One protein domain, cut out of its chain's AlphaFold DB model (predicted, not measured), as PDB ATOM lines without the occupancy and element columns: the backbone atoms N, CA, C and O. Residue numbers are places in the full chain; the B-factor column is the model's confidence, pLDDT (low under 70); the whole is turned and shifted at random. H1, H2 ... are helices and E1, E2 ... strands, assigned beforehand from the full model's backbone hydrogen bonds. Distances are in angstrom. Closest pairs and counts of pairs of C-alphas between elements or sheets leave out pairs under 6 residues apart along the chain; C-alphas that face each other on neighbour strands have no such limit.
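This is residues 3 to 156 of the 359 residues of the protein "VWFA domain-containing protein" of Candidatus Colwellbacteria bacterium RIFCSPHIGHO2_02_FULL_43_15 (UniProt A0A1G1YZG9). The model has little regular structure: three separate antiparallel two-strand ribbons set among long loops, with hairpin E2-E3 near the middle, ribbon E1-E6 to one side and short hairpin E4-E5 beside E2-E3. The 154 printed residues hold, in order, E1 H1 E2 E3 E4 E5 E6, mostly strand, with only 42 residues in named elements. The whole is only just loose, close to compact, with a radius of gyration of the C-alphas of 18.1 A, spanning 56 by 38 by 23 A.

Begin at E1, residues 3 to 10, antiparallel to E6, residues 140 to 147; N 4 and O 145 are 3.0 A apart. H1, residues 31 to 34, is too short for an O i to N i+4 pair. E2, residues 35 to 42, and E3, residues 98 to 105, form a hairpin; N 38 and O 102 are 3.0 A apart. E4, residues 108 to 110, and E5, residues 126 to 128, form another; N 109 and O 127 are 2.9 A apart. The closest C-alphas of E3 and E5, Cys 104 and Cys 128, are 5.3 A apart.

Find C-alpha 3 at (-23.533, 4.071, 136.482), where E1 begins, 20.6 A long; E6, 23.3 A, ends at C-alpha 147 at (-29.035, 1.979, 134.102).

The printed part has no cut; E2 to E3 is a long link of 55 residues, and pLDDT is under 70 in 17 residues, among them 84 to 89.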
ATOM      1  N   ILE A   3     -23.339   3.098 135.415       80.31
ATOM      2  CA  ILE A   3     -23.533   4.071 136.482       80.31
ATOM      3  C   ILE A   3     -23.024   5.407 135.963       80.31
ATOM      4  O   ILE A   3     -21.879   5.495 135.554       80.31
ATOM      5  N   ASP A   4     -23.873   6.430 136.007       82.06
ATOM      6  CA  ASP A   4     -23.521   7.778 135.564       82.06
ATOM      7  C   ASP A   4     -23.662   8.744 136.737       82.06
ATOM      8  O   ASP A   4     -24.717   8.789 137.388       82.06
ATOM      9  N   LEU A   5     -22.631   9.542 137.023       84.50
ATOM     10  CA  LEU A   5     -22.708  10.532 138.089       84.50
ATOM     11  C   LEU A   5     -23.471  11.770 137.601       84.50
ATOM     12  O   LEU A   5     -23.048  12.487 136.698       84.50
ATOM     13  N   THR A   6     -24.616  12.064 138.216       86.88
ATOM     14  CA  THR A   6     -25.504  13.150 137.767       86.88
ATOM     15  C   THR A   6     -25.376  14.415 138.602       86.88
ATOM     16  O   THR A   6     -25.784  15.495 138.159       86.88
ATOM     17  N   LYS A   7     -24.800  14.314 139.804       89.12
ATOM     18  CA  LYS A   7     -24.602  15.455 140.697       89.12
ATOM     19  C   LYS A   7     -23.476  15.215 141.687       89.12
ATOM     20  O   LYS A   7     -23.354  14.127 142.242       89.12
ATOM     21  N   ASN A   8     -22.730  16.278 141.959       90.62
ATOM     22  CA  ASN A   8     -21.638  16.266 142.917       90.62
ATOM     23  C   ASN A   8     -21.474  17.637 143.589       90.62
ATOM     24  O   ASN A   8     -20.527  18.376 143.324       90.62
ATOM     25  N   ASP A   9     -22.453  18.032 144.390       92.75
ATOM     26  CA  ASP A   9     -22.549  19.396 144.904       92.75
ATOM     27  C   ASP A   9     -22.137  19.470 146.369       92.75
ATOM     28  O   ASP A   9     -22.573  18.653 147.176       92.75
ATOM     29  N   ASP A  10     -21.421  20.529 146.719       91.94
ATOM     30  CA  ASP A  10     -21.280  20.982 148.101       91.94
ATOM     31  C   ASP A  10     -22.469  21.910 148.423       91.94
ATOM     32  O   ASP A  10     -22.728  22.899 147.715       91.94
ATOM     33  N   ASN A  11     -23.233  21.591 149.475       90.38
ATOM     34  CA  ASN A  11     -24.442  22.340 149.833       90.38
ATOM     35  C   ASN A  11     -24.220  23.430 150.896       90.38
ATOM     36  O   ASN A  11     -25.181  24.122 151.265       90.38
ATOM     37  N   GLY A  12     -23.011  23.610 151.417       89.38
ATOM     38  CA  GLY A  12     -22.732  24.549 152.491       89.38
ATOM     39  C   GLY A  12     -21.346  24.368 153.090       89.38
ATOM     40  O   GLY A  12     -20.781  23.316 153.037       89.38
ATOM     41  N   LEU A  13     -20.837  25.375 153.795       86.31
ATOM     42  CA  LEU A  13     -19.595  25.218 154.559       86.31
ATOM     43  C   LEU A  13     -19.912  25.307 156.047       86.31
ATOM     44  O   LEU A  13     -19.865  26.392 156.644       86.31
ATOM     45  N   THR A  14     -20.316  24.187 156.648       85.12
ATOM     46  CA  THR A  14     -20.696  24.151 158.067       85.12
ATOM     47  C   THR A  14     -19.534  23.679 158.924       85.12
ATOM     48  O   THR A  14     -19.020  22.588 158.760       85.12
ATOM     49  N   GLU A  15     -19.141  24.465 159.926       85.19
ATOM     50  CA  GLU A  15     -18.095  24.065 160.876       85.19
ATOM     51  C   GLU A  15     -18.298  22.628 161.418       85.19
ATOM     52  O   GLU A  15     -19.350  22.357 162.007       85.19
ATOM     53  N   PRO A  16     -17.294  21.729 161.325       89.06
ATOM     54  CA  PRO A  16     -15.870  21.992 161.063       89.06
ATOM     55  C   PRO A  16     -15.398  22.004 159.594       89.06
ATOM     56  O   PRO A  16     -14.209  22.242 159.379       89.06
ATOM     57  N   GLU A  17     -16.264  21.752 158.620       88.56
ATOM     58  CA  GLU A  17     -15.961  21.707 157.179       88.56
ATOM     59  C   GLU A  17     -15.271  22.973 156.679       88.56
ATOM     60  O   GLU A  17     -14.163  22.904 156.162       88.56
ATOM     61  N   SER A  18     -15.819  24.145 157.015       88.25
ATOM     62  CA  SER A  18     -15.294  25.471 156.646       88.25
ATOM     63  C   SER A  18     -13.855  25.767 157.101       88.25
ATOM     64  O   SER A  18     -13.292  26.811 156.764       88.25
ATOM     65  N   LYS A  19     -13.252  24.905 157.932       89.38
ATOM     66  CA  LYS A  19     -11.837  24.999 158.330       89.38
ATOM     67  C   LYS A  19     -10.893  24.242 157.406       89.38
ATOM     68  O   LYS A  19      -9.692  24.518 157.443       89.38
ATOM     69  N   VAL A  20     -11.403  23.249 156.690       88.06
ATOM     70  CA  VAL A  20     -10.624  22.333 155.853       88.06
ATOM     71  C   VAL A  20     -11.030  22.406 154.389       88.06
ATOM     72  O   VAL A  20     -10.176  22.124 153.557       88.06
ATOM     73  N   ASP A  21     -12.249  22.863 154.106       85.12
ATOM     74  CA  ASP A  21     -12.722  23.183 152.774       85.12
ATOM     75  C   ASP A  21     -13.144  24.660 152.636       85.12
ATOM     76  O   ASP A  21     -13.552  25.332 153.592       85.12
ATOM     77  N   GLN A  22     -12.910  25.198 151.442       86.56
ATOM     78  CA  GLN A  22     -13.212  26.561 151.023       86.56
ATOM     79  C   GLN A  22     -14.061  26.603 149.750       86.56
ATOM     80  O   GLN A  22     -14.396  27.710 149.302       86.56
ATOM     81  N   THR A  23     -14.355  25.456 149.140       86.31
ATOM     82  CA  THR A  23     -15.233  25.367 147.980       86.31
ATOM     83  C   THR A  23     -16.692  25.253 148.417       86.31
ATOM     84  O   THR A  23     -16.981  25.130 149.588       86.31
ATOM     85  N   ILE A  24     -17.628  25.592 147.530       89.88
ATOM     86  CA  ILE A  24     -19.070  25.494 147.808       89.88
ATOM     87  C   ILE A  24     -19.829  25.558 146.489       89.88
ATOM     88  O   ILE A  24     -19.475  26.328 145.586       89.88
ATOM     89  N   GLY A  25     -20.925  24.818 146.386       88.25
ATOM     90  CA  GLY A  25     -21.858  24.887 145.272       88.25
ATOM     91  C   GLY A  25     -21.649  23.794 144.231       88.25
ATOM     92  O   GLY A  25     -21.007  22.778 144.480       88.25
ATOM     93  N   LEU A  26     -22.245  24.013 143.056       89.31
ATOM     94  CA  LEU A  26     -22.420  22.965 142.053       89.31
ATOM     95  C   LEU A  26     -21.089  22.360 141.590       89.31
ATOM     96  O   LEU A  26     -20.200  23.105 141.172       89.31
ATOM     97  N   GLY A  27     -20.993  21.032 141.611       86.50
ATOM     98  CA  GLY A  27     -19.817  20.287 141.151       86.50
ATOM     99  C   GLY A  27     -18.598  20.338 142.079       86.50
ATOM    100  O   GLY A  27     -17.554  19.812 141.700       86.50
ATOM    101  N   ASN A  28     -18.701  20.976 143.248       90.06
ATOM    102  CA  ASN A  28     -17.582  21.137 144.180       90.06
ATOM    103  C   ASN A  28     -17.578  20.131 145.339       90.06
ATOM    104  O   ASN A  28     -16.756  20.290 146.224       90.06
ATOM    105  N   GLY A  29     -18.465  19.131 145.359       90.12
ATOM    106  CA  GLY A  29     -18.428  18.112 146.411       90.12
ATOM    107  C   GLY A  29     -17.172  17.235 146.323       90.12
ATOM    108  O   GLY A  29     -16.623  17.014 145.233       90.12
ATOM    109  N   GLU A  30     -16.727  16.695 147.454       89.94
ATOM    110  CA  GLU A  30     -15.628  15.729 147.526       89.94
ATOM    111  C   GLU A  30     -16.026  14.329 147.997       89.94
ATOM    112  O   GLU A  30     -15.213  13.408 147.869       89.94
ATOM    113  N   LEU A  31     -17.241  14.141 148.516       90.12
ATOM    114  CA  LEU A  31     -17.757  12.859 149.006       90.12
ATOM    115  C   LEU A  31     -17.567  11.692 148.018       90.12
ATOM    116  O   LEU A  31     -17.168  10.600 148.416       90.12
ATOM    117  N   GLN A  32     -17.816  11.920 146.734       87.81
ATOM    118  CA  GLN A  32     -17.670  10.947 145.653       87.81
ATOM    119  C   GLN A  32     -16.248  10.371 145.534       87.81
ATOM    120  O   GLN A  32     -16.099   9.213 145.160       87.81
ATOM    121  N   ASN A  33     -15.210  11.114 145.935       86.94
ATOM    122  CA  ASN A  33     -13.821  10.629 145.922       86.94
ATOM    123  C   ASN A  33     -13.534   9.567 146.999       86.94
ATOM    124  O   ASN A  33     -12.443   9.001 147.032       86.94
ATOM    125  N   TYR A  34     -14.474   9.331 147.917       87.31
ATOM    126  CA  TYR A  34     -14.288   8.446 149.067       87.31
ATOM    127  C   TYR A  34     -15.364   7.369 149.188       87.31
ATOM    128  O   TYR A  34     -15.388   6.639 150.179       87.31
ATOM    129  N   LEU A  35     -16.262   7.278 148.207       88.38
ATOM    130  CA  LEU A  35     -17.262   6.225 148.148       88.38
ATOM    131  C   LEU A  35     -16.769   5.091 147.257       88.38
ATOM    132  O   LEU A  35     -16.504   5.301 146.076       88.38
ATOM    133  N   GLN A  36     -16.697   3.892 147.827       86.62
ATOM    134  CA  GLN A  36     -16.491   2.643 147.099       86.62
ATOM    135  C   GLN A  36     -17.769   1.819 147.120       86.62
ATOM    136  O   GLN A  36     -18.523   1.862 148.094       86.62
ATOM    137  N   PHE A  37     -18.003   1.056 146.061       88.44
ATOM    138  CA  PHE A  37     -19.191   0.228 145.916       88.44
ATOM    139  C   PHE A  37     -18.818  -1.227 145.683       88.44
ATOM    140  O   PHE A  37     -17.779  -1.554 145.109       88.44
ATOM    141  N   VAL A  38     -19.718  -2.105 146.107       90.69
ATOM    142  CA  VAL A  38     -19.688  -3.519 145.754       90.69
ATOM    143  C   VAL A  38     -21.070  -3.964 145.308       90.69
ATOM    144  O   VAL A  38     -22.088  -3.564 145.884       90.69
ATOM    145  N   TRP A  39     -21.083  -4.809 144.285       91.81
ATOM    146  CA  TRP A  39     -22.265  -5.494 143.780       91.81
ATOM    147  C   TRP A  39     -21.988  -6.984 143.678       91.81
ATOM    148  O   TRP A  39     -20.881  -7.381 143.328       91.81
ATOM    149  N   TRP A  40     -22.985  -7.813 143.957       92.56
ATOM    150  CA  TRP A  40     -22.848  -9.266 143.880       92.56
ATOM    151  C   TRP A  40     -24.160  -9.916 143.440       92.56
ATOM    152  O   TRP A  40     -25.219  -9.276 143.434       92.56
ATOM    153  N   ALA A  41     -24.073 -11.178 143.021       92.38
ATOM    154  CA  ALA A  41     -25.253 -12.007 142.834       92.38
ATOM    155  C   ALA A  41     -25.754 -12.439 144.210       92.38
ATOM    156  O   ALA A  41     -25.081 -13.200 144.895       92.38
ATOM    157  N   ASP A  42     -26.919 -11.919 144.573       92.94
ATOM    158  CA  ASP A  42     -27.528 -12.069 145.889       92.94
ATOM    159  C   ASP A  42     -28.661 -13.099 145.827       92.94
ATOM    160  O   ASP A  42     -29.291 -13.307 144.775       92.94
ATOM    161  N   ASP A  43     -28.949 -13.739 146.951       90.69
ATOM    162  CA  ASP A  43     -30.054 -14.688 147.079       90.69
ATOM    163  C   ASP A  43     -31.398 -14.036 147.487       90.69
ATOM    164  O   ASP A  43     -32.456 -14.680 147.452       90.69
ATOM    165  N   GLY A  44     -31.381 -12.730 147.768       90.94
ATOM    166  CA  GLY A  44     -32.527 -11.902 148.119       90.94
ATOM    167  C   GLY A  44     -32.540 -11.403 149.565       90.94
ATOM    168  O   GLY A  44     -33.554 -10.810 149.967       90.94
ATOM    169  N   ASP A  45     -31.484 -11.633 150.347       91.69
ATOM    170  CA  ASP A  45     -31.369 -11.180 151.735       91.69
ATOM    171  C   ASP A  45     -30.475  -9.938 151.945       91.69
ATOM    172  O   ASP A  45     -30.561  -9.297 153.002       91.69
ATOM    173  N   ASN A  46     -29.743  -9.516 150.906       91.75
ATOM    174  CA  ASN A  46     -28.855  -8.356 150.896       91.75
ATOM    175  C   ASN A  46     -27.698  -8.461 151.913       91.75
ATOM    176  O   ASN A  46     -27.272  -7.440 152.470       91.75
ATOM    177  N   VAL A  47     -27.195  -9.672 152.158       94.50
ATOM    178  CA  VAL A  47     -25.995  -9.977 152.945       94.50
ATOM    179  C   VAL A  47     -24.989 -10.667 152.040       94.50
ATOM    180  O   VAL A  47     -25.322 -11.653 151.414       94.50
ATOM    181  N   LEU A  48     -23.739 -10.198 151.998       94.94
ATOM    182  CA  LEU A  48     -22.712 -10.894 151.229       94.94
ATOM    183  C   LEU A  48     -22.270 -12.164 151.964       94.94
ATOM    184  O   LEU A  48     -21.560 -12.093 152.975       94.94
ATOM    185  N   GLU A  49     -22.631 -13.327 151.434       94.38
ATOM    186  CA  GLU A  49     -22.297 -14.624 152.026       94.38
ATOM    187  C   GLU A  49     -21.078 -15.297 151.367       94.38
ATOM    188  O   GLU A  49     -20.549 -14.889 150.328       94.38
ATOM    189  N   THR A  50     -20.540 -16.326 152.024       92.94
ATOM    190  CA  THR A  50     -19.274 -16.964 151.611       92.94
ATOM    191  C   THR A  50     -19.353 -17.612 150.220       92.94
ATOM    192  O   THR A  50     -18.344 -17.686 149.515       92.94
ATOM    193  N   ASP A  51     -20.523 -18.106 149.831       89.25
ATOM    194  CA  ASP A  51     -20.812 -18.702 148.526       89.25
ATOM    195  C   ASP A  51     -21.133 -17.668 147.438       89.25
ATOM    196  O   ASP A  51     -20.950 -17.961 146.256       89.25
ATOM    197  N   GLU A  52     -21.490 -16.446 147.825       92.19
ATOM    198  CA  GLU A  52     -21.718 -15.316 146.921       92.19
ATOM    199  C   GLU A  52     -20.445 -14.508 146.652       92.19
ATOM    200  O   GLU A  52     -20.304 -13.905 145.588       92.19
ATOM    201  N   ALA A  53     -19.477 -14.537 147.572       89.44
ATOM    202  CA  ALA A  53     -18.208 -13.814 147.468       89.44
ATOM    203  C   ALA A  53     -17.477 -13.945 146.112       89.44
ATOM    204  O   ALA A  53     -16.912 -12.950 145.658       89.44
ATOM    205  N   PRO A  54     -17.481 -15.101 145.410       87.69
ATOM    206  CA  PRO A  54     -16.888 -15.206 144.073       87.69
ATOM    207  C   PRO A  54     -17.563 -14.347 142.991       87.69
ATOM    208  O   PRO A  54     -16.952 -14.113 141.952       87.69
ATOM    209  N   SER A  55     -18.809 -13.915 143.203       87.00
ATOM    210  CA  SER A  55     -19.552 -13.024 142.300       87.00
ATOM    211  C   SER A  55     -19.354 -11.538 142.591       87.00
ATOM    212  O   SER A  55     -19.801 -10.702 141.807       87.00
ATOM    213  N   ALA A  56     -18.725 -11.202 143.720       87.75
ATOM    214  CA  ALA A  56     -18.616  -9.827 144.173       87.75
ATOM    215  C   ALA A  56     -17.689  -9.016 143.257       87.75
ATOM    216  O   ALA A  56     -16.496  -9.294 143.132       87.75
ATOM    217  N   PHE A  57     -18.250  -7.976 142.652       86.56
ATOM    218  CA  PHE A  57     -17.540  -6.944 141.916       86.56
ATOM    219  C   PHE A  57     -17.366  -5.727 142.824       86.56
ATOM    220  O   PHE A  57     -18.349  -5.093 143.212       86.56
ATOM    221  N   VAL A  58     -16.119  -5.413 143.170       81.62
ATOM    222  CA  VAL A  58     -15.748  -4.235 143.965       81.62
ATOM    223  C   VAL A  58     -15.196  -3.178 143.020       81.62
ATOM    224  O   VAL A  58     -14.310  -3.496 142.228       81.62
ATOM    225  N   SER A  59     -15.679  -1.938 143.117       73.38
ATOM    226  CA  SER A  59     -15.070  -0.823 142.390       73.38
ATOM    227  C   SER A  59     -13.652  -0.598 142.926       73.38
ATOM    228  O   SER A  59     -13.455  -0.281 144.099       73.38
ATOM    229  N   ASP A  60     -12.647  -0.790 142.079       67.69
ATOM    230  CA  ASP A  60     -11.243  -0.555 142.416       67.69
ATOM    231  C   ASP A  60     -10.911   0.944 142.512       67.69
ATOM    232  O   ASP A  60      -9.930   1.314 143.159       67.69
ATOM    233  N   GLN A  61     -11.769   1.791 141.936       70.00
ATOM    234  CA  GLN A  61     -11.715   3.249 142.007       70.00
ATOM    235  C   GLN A  61     -12.880   3.849 142.821       70.00
ATOM    236  O   GLN A  61     -13.930   3.212 142.991       70.00
ATOM    237  N   PRO A  62     -12.705   5.065 143.374       75.19
ATOM    238  CA  PRO A  62     -13.788   5.821 143.998       75.19
ATOM    239  C   PRO A  62     -14.847   6.279 142.984       75.19
ATOM    240  O   PRO A  62     -14.570   6.434 141.798       75.19
ATOM    241  N   LEU A  63     -16.058   6.581 143.467       78.44
ATOM    242  CA  LEU A  63     -17.197   7.003 142.637       78.44
ATOM    243  C   LEU A  63     -16.933   8.282 141.807       78.44
ATOM    244  O   LEU A  63     -17.623   8.531 140.826       78.44
ATOM    245  N   SER A  64     -15.931   9.093 142.154       73.81
ATOM    246  CA  SER A  64     -15.454  10.205 141.312       73.81
ATOM    247  C   SER A  64     -15.011   9.783 139.914       73.81
ATOM    248  O   SER A  64     -15.004  10.610 139.009       73.81
ATOM    249  N   GLU A  65     -14.603   8.528 139.765       68.31
ATOM    250  CA  GLU A  65     -14.150   7.922 138.514       68.31
ATOM    251  C   GLU A  65     -15.203   6.947 137.967       68.31
ATOM    252  O   GLU A  65     -14.884   6.082 137.164       68.31
ATOM    253  N   ALA A  66     -16.455   7.050 138.435       62.38
ATOM    254  CA  ALA A  66     -17.522   6.148 138.014       62.38
ATOM    255  C   ALA A  66     -18.216   6.553 136.713       62.38
ATOM    256  O   ALA A  66     -19.051   5.781 136.252       62.38
ATOM    257  N   ASP A  67     -17.888   7.711 136.128       58.12
ATOM    258  CA  ASP A  67     -18.210   7.946 134.719       58.12
ATOM    259  C   ASP A  67     -17.523   6.821 133.923       58.12
ATOM    260  O   ASP A  67     -16.309   6.663 134.023       58.12
ATOM    261  N   ASP A  68     -18.316   6.011 133.216       55.97
ATOM    262  CA  ASP A  68     -17.918   4.771 132.520       55.97
ATOM    263  C   ASP A  68     -17.773   3.497 133.394       55.97
ATOM    264  O   ASP A  68     -17.273   2.472 132.926       55.97
ATOM    265  N   LEU A  69     -18.274   3.479 134.640       69.50
ATOM    266  CA  LEU A  69     -18.302   2.244 135.438       69.50
ATOM    267  C   LEU A  69     -19.377   1.269 134.933       69.50
ATOM    268  O   LEU A  69     -20.569   1.399 135.238       69.50
ATOM    269  N   ASP A  70     -18.924   0.226 134.240       75.88
ATOM    270  CA  ASP A  70     -19.764  -0.854 133.736       75.88
ATOM    271  C   ASP A  70     -19.600  -2.159 134.526       75.88
ATOM    272  O   ASP A  70     -18.559  -2.813 134.535       75.88
ATOM    273  N   VAL A  71     -20.697  -2.611 135.138       80.19
ATOM    274  CA  VAL A  71     -20.779  -3.929 135.781       80.19
ATOM    275  C   VAL A  71     -21.505  -4.901 134.860       80.19
ATOM    276  O   VAL A  71     -22.707  -4.762 134.582       80.19
ATOM    277  N   ILE A  72     -20.792  -5.924 134.396       83.19
ATOM    278  CA  ILE A  72     -21.380  -7.000 133.599       83.19
ATOM    279  C   ILE A  72     -22.214  -7.902 134.512       83.19
ATOM    280  O   ILE A  72     -21.727  -8.447 135.502       83.19
ATOM    281  N   LEU A  73     -23.495  -8.065 134.175       86.19
ATOM    282  CA  LEU A  73     -24.406  -8.904 134.957       86.19
ATOM    283  C   LEU A  73     -24.389 -10.364 134.490       86.19
ATOM    284  O   LEU A  73     -24.346 -11.261 135.325       86.19
ATOM    285  N   ALA A  74     -24.436 -10.587 133.175       83.94
ATOM    286  CA  ALA A  74     -24.371 -11.898 132.532       83.94
ATOM    287  C   ALA A  74     -24.149 -11.730 131.022       83.94
ATOM    288  O   ALA A  74     -24.645 -10.759 130.439       83.94
ATOM    289  N   ASP A  75     -23.502 -12.695 130.371       74.69
ATOM    290  CA  ASP A  75     -23.401 -12.763 128.914       74.69
ATOM    291  C   ASP A  75     -23.246 -14.192 128.353       74.69
ATOM    292  O   ASP A  75     -23.279 -15.185 129.083       74.69
ATOM    293  N   SER A  76     -23.125 -14.307 127.025       71.38
ATOM    294  CA  SER A  76     -23.007 -15.599 126.321       71.38
ATOM    295  C   SER A  76     -21.713 -16.373 126.604       71.38
ATOM    296  O   SER A  76     -21.620 -17.554 126.272       71.38
ATOM    297  N   THR A  77     -20.708 -15.752 127.224       66.81
ATOM    298  CA  THR A  77     -19.440 -16.404 127.591       66.81
ATOM    299  C   THR A  77     -19.389 -16.854 129.044       66.81
ATOM    300  O   THR A  77     -18.437 -17.529 129.438       66.81
ATOM    301  N   GLY A  78     -20.420 -16.535 129.830       68.94
ATOM    302  CA  GLY A  78     -20.403 -16.741 131.275       68.94
ATOM    303  C   GLY A  78     -19.581 -15.676 131.999       68.94
ATOM    304  O   GLY A  78     -18.948 -15.984 133.004       68.94
ATOM    305  N   ASN A  79     -19.534 -14.451 131.467       72.75
ATOM    306  CA  ASN A  79     -18.964 -13.301 132.156       72.75
ATOM    307  C   ASN A  79     -20.055 -12.556 132.946       72.75
ATOM    308  O   ASN A  79     -21.184 -12.407 132.477       72.75
ATOM    309  N   GLY A  80     -19.707 -12.045 134.126       79.06
ATOM    310  CA  GLY A  80     -20.582 -11.237 134.976       79.06
ATOM    311  C   GLY A  80     -20.938 -11.852 136.325       79.06
ATOM    312  O   GLY A  80     -20.711 -13.037 136.581       79.06
ATOM    313  N   ILE A  81     -21.525 -11.025 137.194       86.31
ATOM    314  CA  ILE A  81     -21.777 -11.385 138.599       86.31
ATOM    315  C   ILE A  81     -22.727 -12.586 138.746       86.31
ATOM    316  O   ILE A  81     -22.569 -13.380 139.663       86.31
ATOM    317  N   PHE A  82     -23.676 -12.803 137.831       85.81
ATOM    318  CA  PHE A  82     -24.604 -13.942 137.915       85.81
ATOM    319  C   PHE A  82     -24.071 -15.248 137.313       85.81
ATOM    320  O   PHE A  82     -24.762 -16.267 137.361       85.81
ATOM    321  N   GLN A  83     -22.872 -15.238 136.729       73.50
ATOM    322  CA  GLN A  83     -22.284 -16.403 136.064       73.50
ATOM    323  C   GLN A  83     -20.797 -16.595 136.425       73.50
ATOM    324  O   GLN A  83     -19.978 -16.771 135.528       73.50
ATOM    325  N   PRO A  84     -20.385 -16.616 137.707       57.59
ATOM    326  CA  PRO A  84     -18.972 -16.756 138.042       57.59
ATOM    327  C   PRO A  84     -18.460 -18.163 137.675       57.59
ATOM    328  O   PRO A  84     -18.614 -19.132 138.417       57.59
ATOM    329  N   GLY A  85     -17.830 -18.293 136.505       52.94
ATOM    330  CA  GLY A  85     -16.965 -19.422 136.158       52.94
ATOM    331  C   GLY A  85     -17.623 -20.736 135.707       52.94
ATOM    332  O   GLY A  85     -16.888 -21.711 135.545       52.94
ATOM    333  N   SER A  86     -18.942 -20.818 135.460       44.22
ATOM    334  CA  SER A  86     -19.516 -21.923 134.658       44.22
ATOM    335  C   SER A  86     -20.945 -21.691 134.142       44.22
ATOM    336  O   SER A  86     -21.816 -21.237 134.876       44.22
ATOM    337  N   ASN A  87     -21.151 -22.162 132.903       50.03
ATOM    338  CA  ASN A  87     -22.354 -22.205 132.058       50.03
ATOM    339  C   ASN A  87     -22.686 -20.883 131.340       50.03
ATOM    340  O   ASN A  87     -23.274 -19.970 131.905       50.03
ATOM    341  N   SER A  88     -22.348 -20.865 130.048       55.19
ATOM    342  CA  SER A  88     -22.605 -19.868 128.995       55.19
ATOM    343  C   SER A  88     -24.084 -19.531 128.737       55.19
ATOM    344  O   SER A  88     -24.415 -18.976 127.691       55.19
ATOM    345  N   ASP A  89     -24.992 -19.925 129.629       65.00
ATOM    346  CA  ASP A  89     -26.430 -19.804 129.410       65.00
ATOM    347  C   ASP A  89     -26.905 -18.456 129.965       65.00
ATOM    348  O   ASP A  89     -26.764 -18.220 131.169       65.00
ATOM    349  N   PRO A  90     -27.478 -17.569 129.137       73.62
ATOM    350  CA  PRO A  90     -27.934 -16.257 129.580       73.62
ATOM    351  C   PRO A  90     -29.022 -16.367 130.649       73.62
ATOM    352  O   PRO A  90     -29.658 -17.410 130.829       73.62
ATOM    353  N   LEU A  91     -29.273 -15.255 131.348       85.25
ATOM    354  CA  LEU A  91     -30.275 -15.206 132.411       85.25
ATOM    355  C   LEU A  91     -31.630 -15.721 131.914       85.25
ATOM    356  O   LEU A  91     -32.216 -15.212 130.952       85.25
ATOM    357  N   ALA A  92     -32.141 -16.740 132.597       85.69
ATOM    358  CA  ALA A  92     -33.371 -17.403 132.225       85.69
ATOM    359  C   ALA A  92     -34.556 -16.447 132.390       85.69
ATOM    360  O   ALA A  92     -34.799 -15.876 133.455       85.69
ATOM    361  N   GLY A  93     -35.348 -16.301 131.327       84.12
ATOM    362  CA  GLY A  93     -36.577 -15.520 131.392       84.12
ATOM    363  C   GLY A  93     -37.543 -16.078 132.442       84.12
ATOM    364  O   GLY A  93     -37.670 -17.290 132.604       84.12
ATOM    365  N   ASN A  94     -38.281 -15.183 133.108       85.12
ATOM    366  CA  ASN A  94     -39.242 -15.524 134.167       85.12
ATOM    367  C   ASN A  94     -38.613 -16.163 135.427       85.12
ATOM    368  O   ASN A  94     -39.322 -16.790 136.217       85.12
ATOM    369  N   THR A  95     -37.312 -15.964 135.632       87.69
ATOM    370  CA  THR A  95     -36.607 -16.278 136.880       87.69
ATOM    371  C   THR A  95     -36.256 -14.967 137.591       87.69
ATOM    372  O   THR A  95     -35.755 -14.052 136.934       87.69
ATOM    373  N   PRO A  96     -36.559 -14.813 138.892       89.19
ATOM    374  CA  PRO A  96     -36.080 -13.670 139.661       89.19
ATOM    375  C   PRO A  96     -34.576 -13.805 139.923       89.19
ATOM    376  O   PRO A  96     -34.103 -14.886 140.261       89.19
ATOM    377  N   TYR A  97     -33.861 -12.694 139.784       90.38
ATOM    378  CA  TYR A  97     -32.446 -12.548 140.121       90.38
ATOM    379  C   TYR A  97     -32.314 -11.343 141.052       90.38
ATOM    380  O   TYR A  97     -32.986 -10.331 140.820       90.38
ATOM    381  N   TYR A  98     -31.483 -11.449 142.087       92.62
ATOM    382  CA  TYR A  98     -31.277 -10.385 143.067       92.62
ATOM    383  C   TYR A  98     -29.853  -9.848 142.942       92.62
ATOM    384  O   TYR A  98     -28.900 -10.605 142.795       92.62
ATOM    385  N   ILE A  99     -29.730  -8.523 142.911       92.62
ATOM    386  CA  ILE A  99     -28.440  -7.834 142.882       92.62
ATOM    387  C   ILE A  99     -28.257  -7.230 144.263       92.62
ATOM    388  O   ILE A  99     -28.977  -6.291 144.618       92.62
ATOM    389  N   GLY A 100     -27.299  -7.764 145.009       93.00
ATOM    390  CA  GLY A 100     -26.857  -7.177 146.258       93.00
ATOM    391  C   GLY A 100     -26.043  -5.924 145.970       93.00
ATOM    392  O   GLY A 100     -25.336  -5.841 144.958       93.00
ATOM    393  N   LYS A 101     -26.185  -4.908 146.819       91.06
ATOM    394  CA  LYS A 101     -25.423  -3.663 146.702       91.06
ATOM    395  C   LYS A 101     -25.089  -3.109 148.072       91.06
ATOM    396  O   LYS A 101     -25.975  -2.919 148.905       91.06
ATOM    397  N   ALA A 102     -23.841  -2.697 148.227       91.75
ATOM    398  CA  ALA A 102     -23.396  -1.920 149.367       91.75
ATOM    399  C   ALA A 102     -22.384  -0.859 148.940       91.75
ATOM    400  O   ALA A 102     -21.861  -0.873 147.824       91.75
ATOM    401  N   TRP A 103     -22.138   0.081 149.843       89.50
ATOM    402  CA  TRP A 103     -21.155   1.131 149.660       89.50
ATOM    403  C   TRP A 103     -20.441   1.409 150.975       89.50
ATOM    404  O   TRP A 103     -21.041   1.318 152.048       89.50
ATOM    405  N   CYS A 104     -19.174   1.787 150.876       90.19
ATOM    406  CA  CYS A 104     -18.366   2.235 151.995       90.19
ATOM    407  C   CYS A 104     -17.930   3.672 151.769       90.19
ATOM    408  O   CYS A 104     -17.505   4.039 150.678       90.19
ATOM    409  N   PHE A 105     -17.996   4.470 152.832       89.19
ATOM    410  CA  PHE A 105     -17.203   5.683 152.921       89.19
ATOM    411  C   PHE A 105     -15.847   5.293 153.526       89.19
ATOM    412  O   PHE A 105     -15.739   5.116 154.741       89.19
ATOM    413  N   GLY A 106     -14.853   5.118 152.658       84.25
ATOM    414  CA  GLY A 106     -13.523   4.605 152.976       84.25
ATOM    415  C   GLY A 106     -13.177   3.333 152.218       84.25
ATOM    416  O   GLY A 106     -13.804   3.024 151.207       84.25
ATOM    417  N   GLU A 107     -12.169   2.613 152.704       85.50
ATOM    418  CA  GLU A 107     -11.721   1.361 152.101       85.50
ATOM    419  C   GLU A 107     -12.740   0.256 152.405       85.50
ATOM    420  O   GLU A 107     -13.076  -0.018 153.565       85.50
ATOM    421  N   LEU A 108     -13.244  -0.361 151.338       90.56
ATOM    422  CA  LEU A 108     -14.166  -1.485 151.375       90.56
ATOM    423  C   LEU A 108     -13.380  -2.794 151.368       90.56
ATOM    424  O   LEU A 108     -12.620  -3.079 150.444       90.56
ATOM    425  N   THR A 109     -13.599  -3.632 152.377       91.56
ATOM    426  CA  THR A 109     -13.065  -4.998 152.424       91.56
ATOM    427  C   THR A 109     -14.206  -6.002 152.513       91.56
ATOM    428  O   THR A 109     -15.103  -5.871 153.340       91.56
ATOM    429  N   LEU A 110     -14.165  -7.043 151.682       93.75
ATOM    430  CA  LEU A 110     -15.134  -8.136 151.768       93.75
ATOM    431  C   LEU A 110     -14.820  -9.011 152.983       93.75
ATOM    432  O   LEU A 110     -13.711  -9.538 153.109       93.75
ATOM    433  N   ASN A 111     -15.811  -9.213 153.844       94.00
ATOM    434  CA  ASN A 111     -15.746 -10.102 154.999       94.00
ATOM    435  C   ASN A 111     -17.003 -10.988 155.041       94.00
ATOM    436  O   ASN A 111     -17.840 -10.820 155.930       94.00
ATOM    437  N   PRO A 112     -17.159 -11.905 154.066       94.25
ATOM    438  CA  PRO A 112     -18.432 -12.561 153.812       94.25
ATOM    439  C   PRO A 112     -18.990 -13.281 155.040       94.25
ATOM    440  O   PRO A 112     -18.265 -13.969 155.772       94.25
ATOM    441  N   ALA A 113     -20.294 -13.146 155.259       93.19
ATOM    442  CA  ALA A 113     -20.991 -13.811 156.341       93.19
ATOM    443  C   ALA A 113     -21.076 -15.337 156.106       93.19
ATOM    444  O   ALA A 113     -20.965 -15.825 154.974       93.19
ATOM    445  N   PRO A 114     -21.254 -16.133 157.176       90.38
ATOM    446  CA  PRO A 114     -21.659 -17.527 157.032       90.38
ATOM    447  C   PRO A 114     -23.062 -17.624 156.420       90.38
ATOM    448  O   PRO A 114     -23.936 -16.873 156.840       90.38
ATOM    449  N   GLU A 115     -23.262 -18.607 155.539       86.56
ATOM    450  CA  GLU A 115     -24.540 -18.897 154.864       86.56
ATOM    451  C   GLU A 115     -25.742 -18.958 155.828       86.56
ATOM    452  O   GLU A 115     -25.678 -19.561 156.914       86.56
ATOM    453  N   GLY A 116     -26.865 -18.391 155.388       79.69
ATOM    454  CA  GLY A 116     -28.137 -18.360 156.103       79.69
ATOM    455  C   GLY A 116     -28.213 -17.269 157.170       79.69
ATOM    456  O   GLY A 116     -29.050 -17.366 158.081       79.69
ATOM    457  N   ASN A 117     -27.350 -16.258 157.092       72.88
ATOM    458  CA  ASN A 117     -27.328 -15.115 157.994       72.88
ATOM    459  C   ASN A 117     -27.905 -13.861 157.321       72.88
ATOM    460  O   ASN A 117     -27.269 -12.815 157.324       72.88
ATOM    461  N   GLY A 118     -29.143 -13.941 156.840       78.38
ATOM    462  CA  GLY A 118     -29.802 -12.861 156.097       78.38
ATOM    463  C   GLY A 118     -30.315 -11.669 156.904       78.38
ATOM    464  O   GLY A 118     -31.424 -11.189 156.661       78.38
ATOM    465  N   ASP A 119     -29.572 -11.211 157.916       86.81
ATOM    466  CA  ASP A 119     -29.841  -9.924 158.565       86.81
ATOM    467  C   ASP A 119     -28.645  -8.972 158.393       86.81
ATOM    468  O   ASP A 119     -27.701  -9.013 159.199       86.81
ATOM    469  N   PRO A 120     -28.699  -8.057 157.404       87.25
ATOM    470  CA  PRO A 120     -27.612  -7.113 157.147       87.25
ATOM    471  C   PRO A 120     -27.408  -6.117 158.294       87.25
ATOM    472  O   PRO A 120     -26.389  -5.441 158.356       87.25
ATOM    473  N   THR A 121     -28.339  -6.019 159.252       87.38
ATOM    474  CA  THR A 121     -28.144  -5.178 160.445       87.38
ATOM    475  C   THR A 121     -27.240  -5.822 161.498       87.38
ATOM    476  O   THR A 121     -26.803  -5.142 162.430       87.38
ATOM    477  N   ILE A 122     -26.975  -7.127 161.375       86.75
ATOM    478  CA  ILE A 122     -26.103  -7.893 162.271       86.75
ATOM    479  C   ILE A 122     -24.723  -8.071 161.641       86.75
ATOM    480  O   ILE A 122     -23.718  -7.817 162.306       86.75
ATOM    481  N   ASN A 123     -24.689  -8.549 160.398       90.31
ATOM    482  CA  ASN A 123     -23.480  -8.722 159.602       90.31
ATOM    483  C   ASN A 123     -23.888  -8.756 158.127       90.31
ATOM    484  O   ASN A 123     -24.528  -9.712 157.705       90.31
ATOM    485  N   ASP A 124     -23.523  -7.721 157.384       91.94
ATOM    486  CA  ASP A 124     -23.771  -7.558 155.948       91.94
ATOM    487  C   ASP A 124     -22.663  -8.172 155.075       91.94
ATOM    488  O   ASP A 124     -22.770  -8.166 153.851       91.94
ATOM    489  N   GLY A 125     -21.618  -8.728 155.693       93.62
ATOM    490  CA  GLY A 125     -20.504  -9.361 154.997       93.62
ATOM    491  C   GLY A 125     -19.462  -8.375 154.461       93.62
ATOM    492  O   GLY A 125     -18.613  -8.759 153.651       93.62
ATOM    493  N   ILE A 126     -19.526  -7.100 154.866       93.81
ATOM    494  CA  ILE A 126     -18.719  -6.018 154.299       93.81
ATOM    495  C   ILE A 126     -18.145  -5.157 155.425       93.81
ATOM    496  O   ILE A 126     -18.861  -4.595 156.247       93.81
ATOM    497  N   ASP A 127     -16.825  -5.006 155.434       92.44
ATOM    498  CA  ASP A 127     -16.134  -4.138 156.376       92.44
ATOM    499  C   ASP A 127     -15.794  -2.803 155.697       92.44
ATOM    500  O   ASP A 127     -15.039  -2.760 154.725       92.44
ATOM    501  N   CYS A 128     -16.313  -1.704 156.249       90.88
ATOM    502  CA  CYS A 128     -15.919  -0.342 155.885       90.88
ATOM    503  C   CYS A 128     -14.990   0.228 156.962       90.88
ATOM    504  O   CYS A 128     -15.395   0.392 158.118       90.88
ATOM    505  N   ASP A 129     -13.752   0.565 156.607       89.00
ATOM    506  CA  ASP A 129     -12.760   1.004 157.596       89.00
ATOM    507  C   ASP A 129     -12.939   2.465 158.062       89.00
ATOM    508  O   ASP A 129     -12.393   2.870 159.095       89.00
ATOM    509  N   GLY A 130     -13.718   3.259 157.320       86.19
ATOM    510  CA  GLY A 130     -13.915   4.683 157.583       86.19
ATOM    511  C   GLY A 130     -12.671   5.536 157.319       86.19
ATOM    512  O   GLY A 130     -12.596   6.678 157.785       86.19
ATOM    513  N   SER A 131     -11.663   5.018 156.614       79.75
ATOM    514  CA  SER A 131     -10.591   5.854 156.081       79.75
ATOM    515  C   SER A 131     -11.187   6.873 155.106       79.75
ATOM    516  O   SER A 131     -12.255   6.685 154.541       79.75
ATOM    517  N   GLY A 132     -10.586   8.054 154.995       72.75
ATOM    518  CA  GLY A 132     -11.179   9.128 154.190       72.75
ATOM    519  C   GLY A 132     -12.349   9.873 154.847       72.75
ATOM    520  O   GLY A 132     -12.720  10.921 154.327       72.75
ATOM    521  N   LEU A 133     -12.860   9.445 156.016       81.19
ATOM    522  CA  LEU A 133     -13.776  10.262 156.825       81.19
ATOM    523  C   LEU A 133     -13.112  11.603 157.176       81.19
ATOM    524  O   LEU A 133     -12.253  11.698 158.061       81.19
ATOM    525  N   GLY A 134     -13.519  12.644 156.457       83.44
ATOM    526  CA  GLY A 134     -12.999  13.996 156.555       83.44
ATOM    527  C   GLY A 134     -14.086  14.988 156.948       83.44
ATOM    528  O   GLY A 134     -15.279  14.708 156.881       83.44
ATOM    529  N   ASN A 135     -13.665  16.172 157.390       88.88
ATOM    530  CA  ASN A 135     -14.616  17.265 157.573       88.88
ATOM    531  C   ASN A 135     -14.956  17.956 156.249       88.88
ATOM    532  O   ASN A 135     -15.953  18.654 156.232       88.88
ATOM    533  N   ASN A 136     -14.142  17.791 155.200       88.25
ATOM    534  CA  ASN A 136     -14.364  18.412 153.893       88.25
ATOM    535  C   ASN A 136     -15.567  17.800 153.166       88.25
ATOM    536  O   ASN A 136     -16.346  18.529 152.600       88.25
ATOM    537  N   THR A 137     -15.815  16.498 153.318       89.19
ATOM    538  CA  THR A 137     -16.965  15.831 152.682       89.19
ATOM    539  C   THR A 137     -18.306  16.067 153.392       89.19
ATOM    540  O   THR A 137     -19.265  15.311 153.205       89.19
ATOM    541  N   GLN A 138     -18.347  16.954 154.387       88.50
ATOM    542  CA  GLN A 138     -19.581  17.212 155.130       88.50
ATOM    543  C   GLN A 138     -20.506  18.031 154.243       88.50
ATOM    544  O   GLN A 138     -20.046  18.696 153.354       88.50
ATOM    545  N   THR A 139     -21.821  17.947 154.436       90.25
ATOM    546  CA  THR A 139     -22.814  18.695 153.634       90.25
ATOM    547  C   THR A 139     -22.837  18.451 152.115       90.25
ATOM    548  O   THR A 139     -23.822  18.832 151.478       90.25
ATOM    549  N   ASP A 140     -21.868  17.729 151.564       90.44
ATOM    550  CA  ASP A 140     -21.833  17.244 150.193       90.44
ATOM    551  C   ASP A 140     -23.042  16.392 149.822       90.44
ATOM    552  O   ASP A 140     -23.698  15.737 150.641       90.44
ATOM    553  N   THR A 141     -23.348  16.380 148.532       90.75
ATOM    554  CA  THR A 141     -24.339  15.507 147.923       90.75
ATOM    555  C   THR A 141     -23.808  14.939 146.629       90.75
ATOM    556  O   THR A 141     -23.419  15.666 145.720       90.75
ATOM    557  N   VAL A 142     -23.918  13.623 146.539       89.69
ATOM    558  CA  VAL A 142     -23.619  12.842 145.354       89.69
ATOM    559  C   VAL A 142     -24.906  12.163 144.888       89.69
ATOM    560  O   VAL A 142     -25.622  11.558 145.691       89.69
ATOM    561  N   GLU A 143     -25.249  12.311 143.612       90.44
ATOM    562  CA  GLU A 143     -26.378  11.622 142.975       90.44
ATOM    563  C   GLU A 143     -25.873  10.964 141.691       90.44
ATOM    564  O   GLU A 143     -25.028  11.525 140.994       90.44
ATOM    565  N   GLY A 144     -26.383   9.776 141.382       84.88
ATOM    566  CA  GLY A 144     -26.040   9.048 140.168       84.88
ATOM    567  C   GLY A 144     -27.206   8.196 139.691       84.88
ATOM    568  O   GLY A 144     -28.031   7.747 140.497       84.88
ATOM    569  N   ASP A 145     -27.269   7.994 138.381       85.94
ATOM    570  CA  ASP A 145     -28.253   7.144 137.728       85.94
ATOM    571  C   ASP A 145     -27.657   5.751 137.517       85.94
ATOM    572  O   ASP A 145     -26.515   5.600 137.093       85.94
ATOM    573  N   ILE A 146     -28.441   4.715 137.824       85.81
ATOM    574  CA  ILE A 146     -28.074   3.324 137.543       85.81
ATOM    575  C   ILE A 146     -28.967   2.829 136.412       85.81
ATOM    576  O   ILE A 146     -30.192   2.761 136.566       85.81
ATOM    577  N   SER A 147     -28.348   2.439 135.302       85.88
ATOM    578  CA  SER A 147     -29.035   1.979 134.102       85.88
ATOM    579  C   SER A 147     -28.788   0.494 133.841       85.88
ATOM    580  O   SER A 147     -27.678  -0.036 133.943       85.88
ATOM    581  N   PHE A 148     -29.862  -0.205 133.474       85.50
ATOM    582  CA  PHE A 148     -29.829  -1.619 133.119       85.50
ATOM    583  C   PHE A 148     -30.143  -1.790 131.638       85.50
ATOM    584  O   PHE A 148     -31.223  -1.416 131.178       85.50
ATOM    585  N   THR A 149     -29.225  -2.430 130.922       81.69
ATOM    586  CA  THR A 149     -29.391  -2.805 129.518       81.69
ATOM    587  C   THR A 149     -29.461  -4.320 129.415       81.69
ATOM    588  O   THR A 149     -28.681  -5.029 130.050       81.69
ATOM    589  N   ALA A 150     -30.404  -4.821 128.622       82.25
ATOM    590  CA  ALA A 150     -30.575  -6.246 128.383       82.25
ATOM    591  C   ALA A 150     -30.893  -6.503 126.907       82.25
ATOM    592  O   ALA A 150     -31.718  -5.808 126.310       82.25
ATOM    593  N   VAL A 151     -30.274  -7.540 126.346       78.00
ATOM    594  CA  VAL A 151     -30.520  -8.029 124.985       78.00
ATOM    595  C   VAL A 151     -31.027  -9.467 125.066       78.00
ATOM    596  O   VAL A 151     -30.555 -10.268 125.870       78.00
ATOM    597  N   GLN A 152     -32.039  -9.796 124.263       76.44
ATOM    598  CA  GLN A 152     -32.630 -11.131 124.268       76.44
ATOM    599  C   GLN A 152     -31.762 -12.125 123.482       76.44
ATOM    600  O   GLN A 152     -31.600 -11.982 122.274       76.44
ATOM    601  N   GLU A 153     -31.366 -13.220 124.133       72.00
ATOM    602  CA  GLU A 153     -30.616 -14.336 123.527       72.00
ATOM    603  C   GLU A 153     -31.236 -14.887 122.232       72.00
ATOM    604  O   GLU A 153     -30.522 -15.172 121.279       72.00
ATOM    605  N   ARG A 154     -32.570 -15.039 122.164       69.44
ATOM    606  CA  ARG A 154     -33.284 -15.702 121.047       69.44
ATOM    607  C   ARG A 154     -32.872 -15.203 119.655       69.44
ATOM    608  O   ARG A 154     -32.962 -15.971 118.699       69.44
ATOM    609  N   HIS A 155     -32.490 -13.935 119.537       59.12
ATOM    610  CA  HIS A 155     -32.042 -13.327 118.282       59.12
ATOM    611  C   HIS A 155     -30.585 -12.841 118.348       59.12
ATOM    612  O   HIS A 155     -30.120 -12.190 117.419       59.12
ATOM    613  N   SER A 156     -29.878 -13.133 119.440       58.75
ATOM    614  CA  SER A 156     -28.511 -12.678 119.711       58.75
ATOM    615  C   SER A 156     -27.768 -13.696 120.598       58.75
ATOM    616  O   SER A 156     -27.386 -13.364 121.721       58.75
TER     617      SER A 156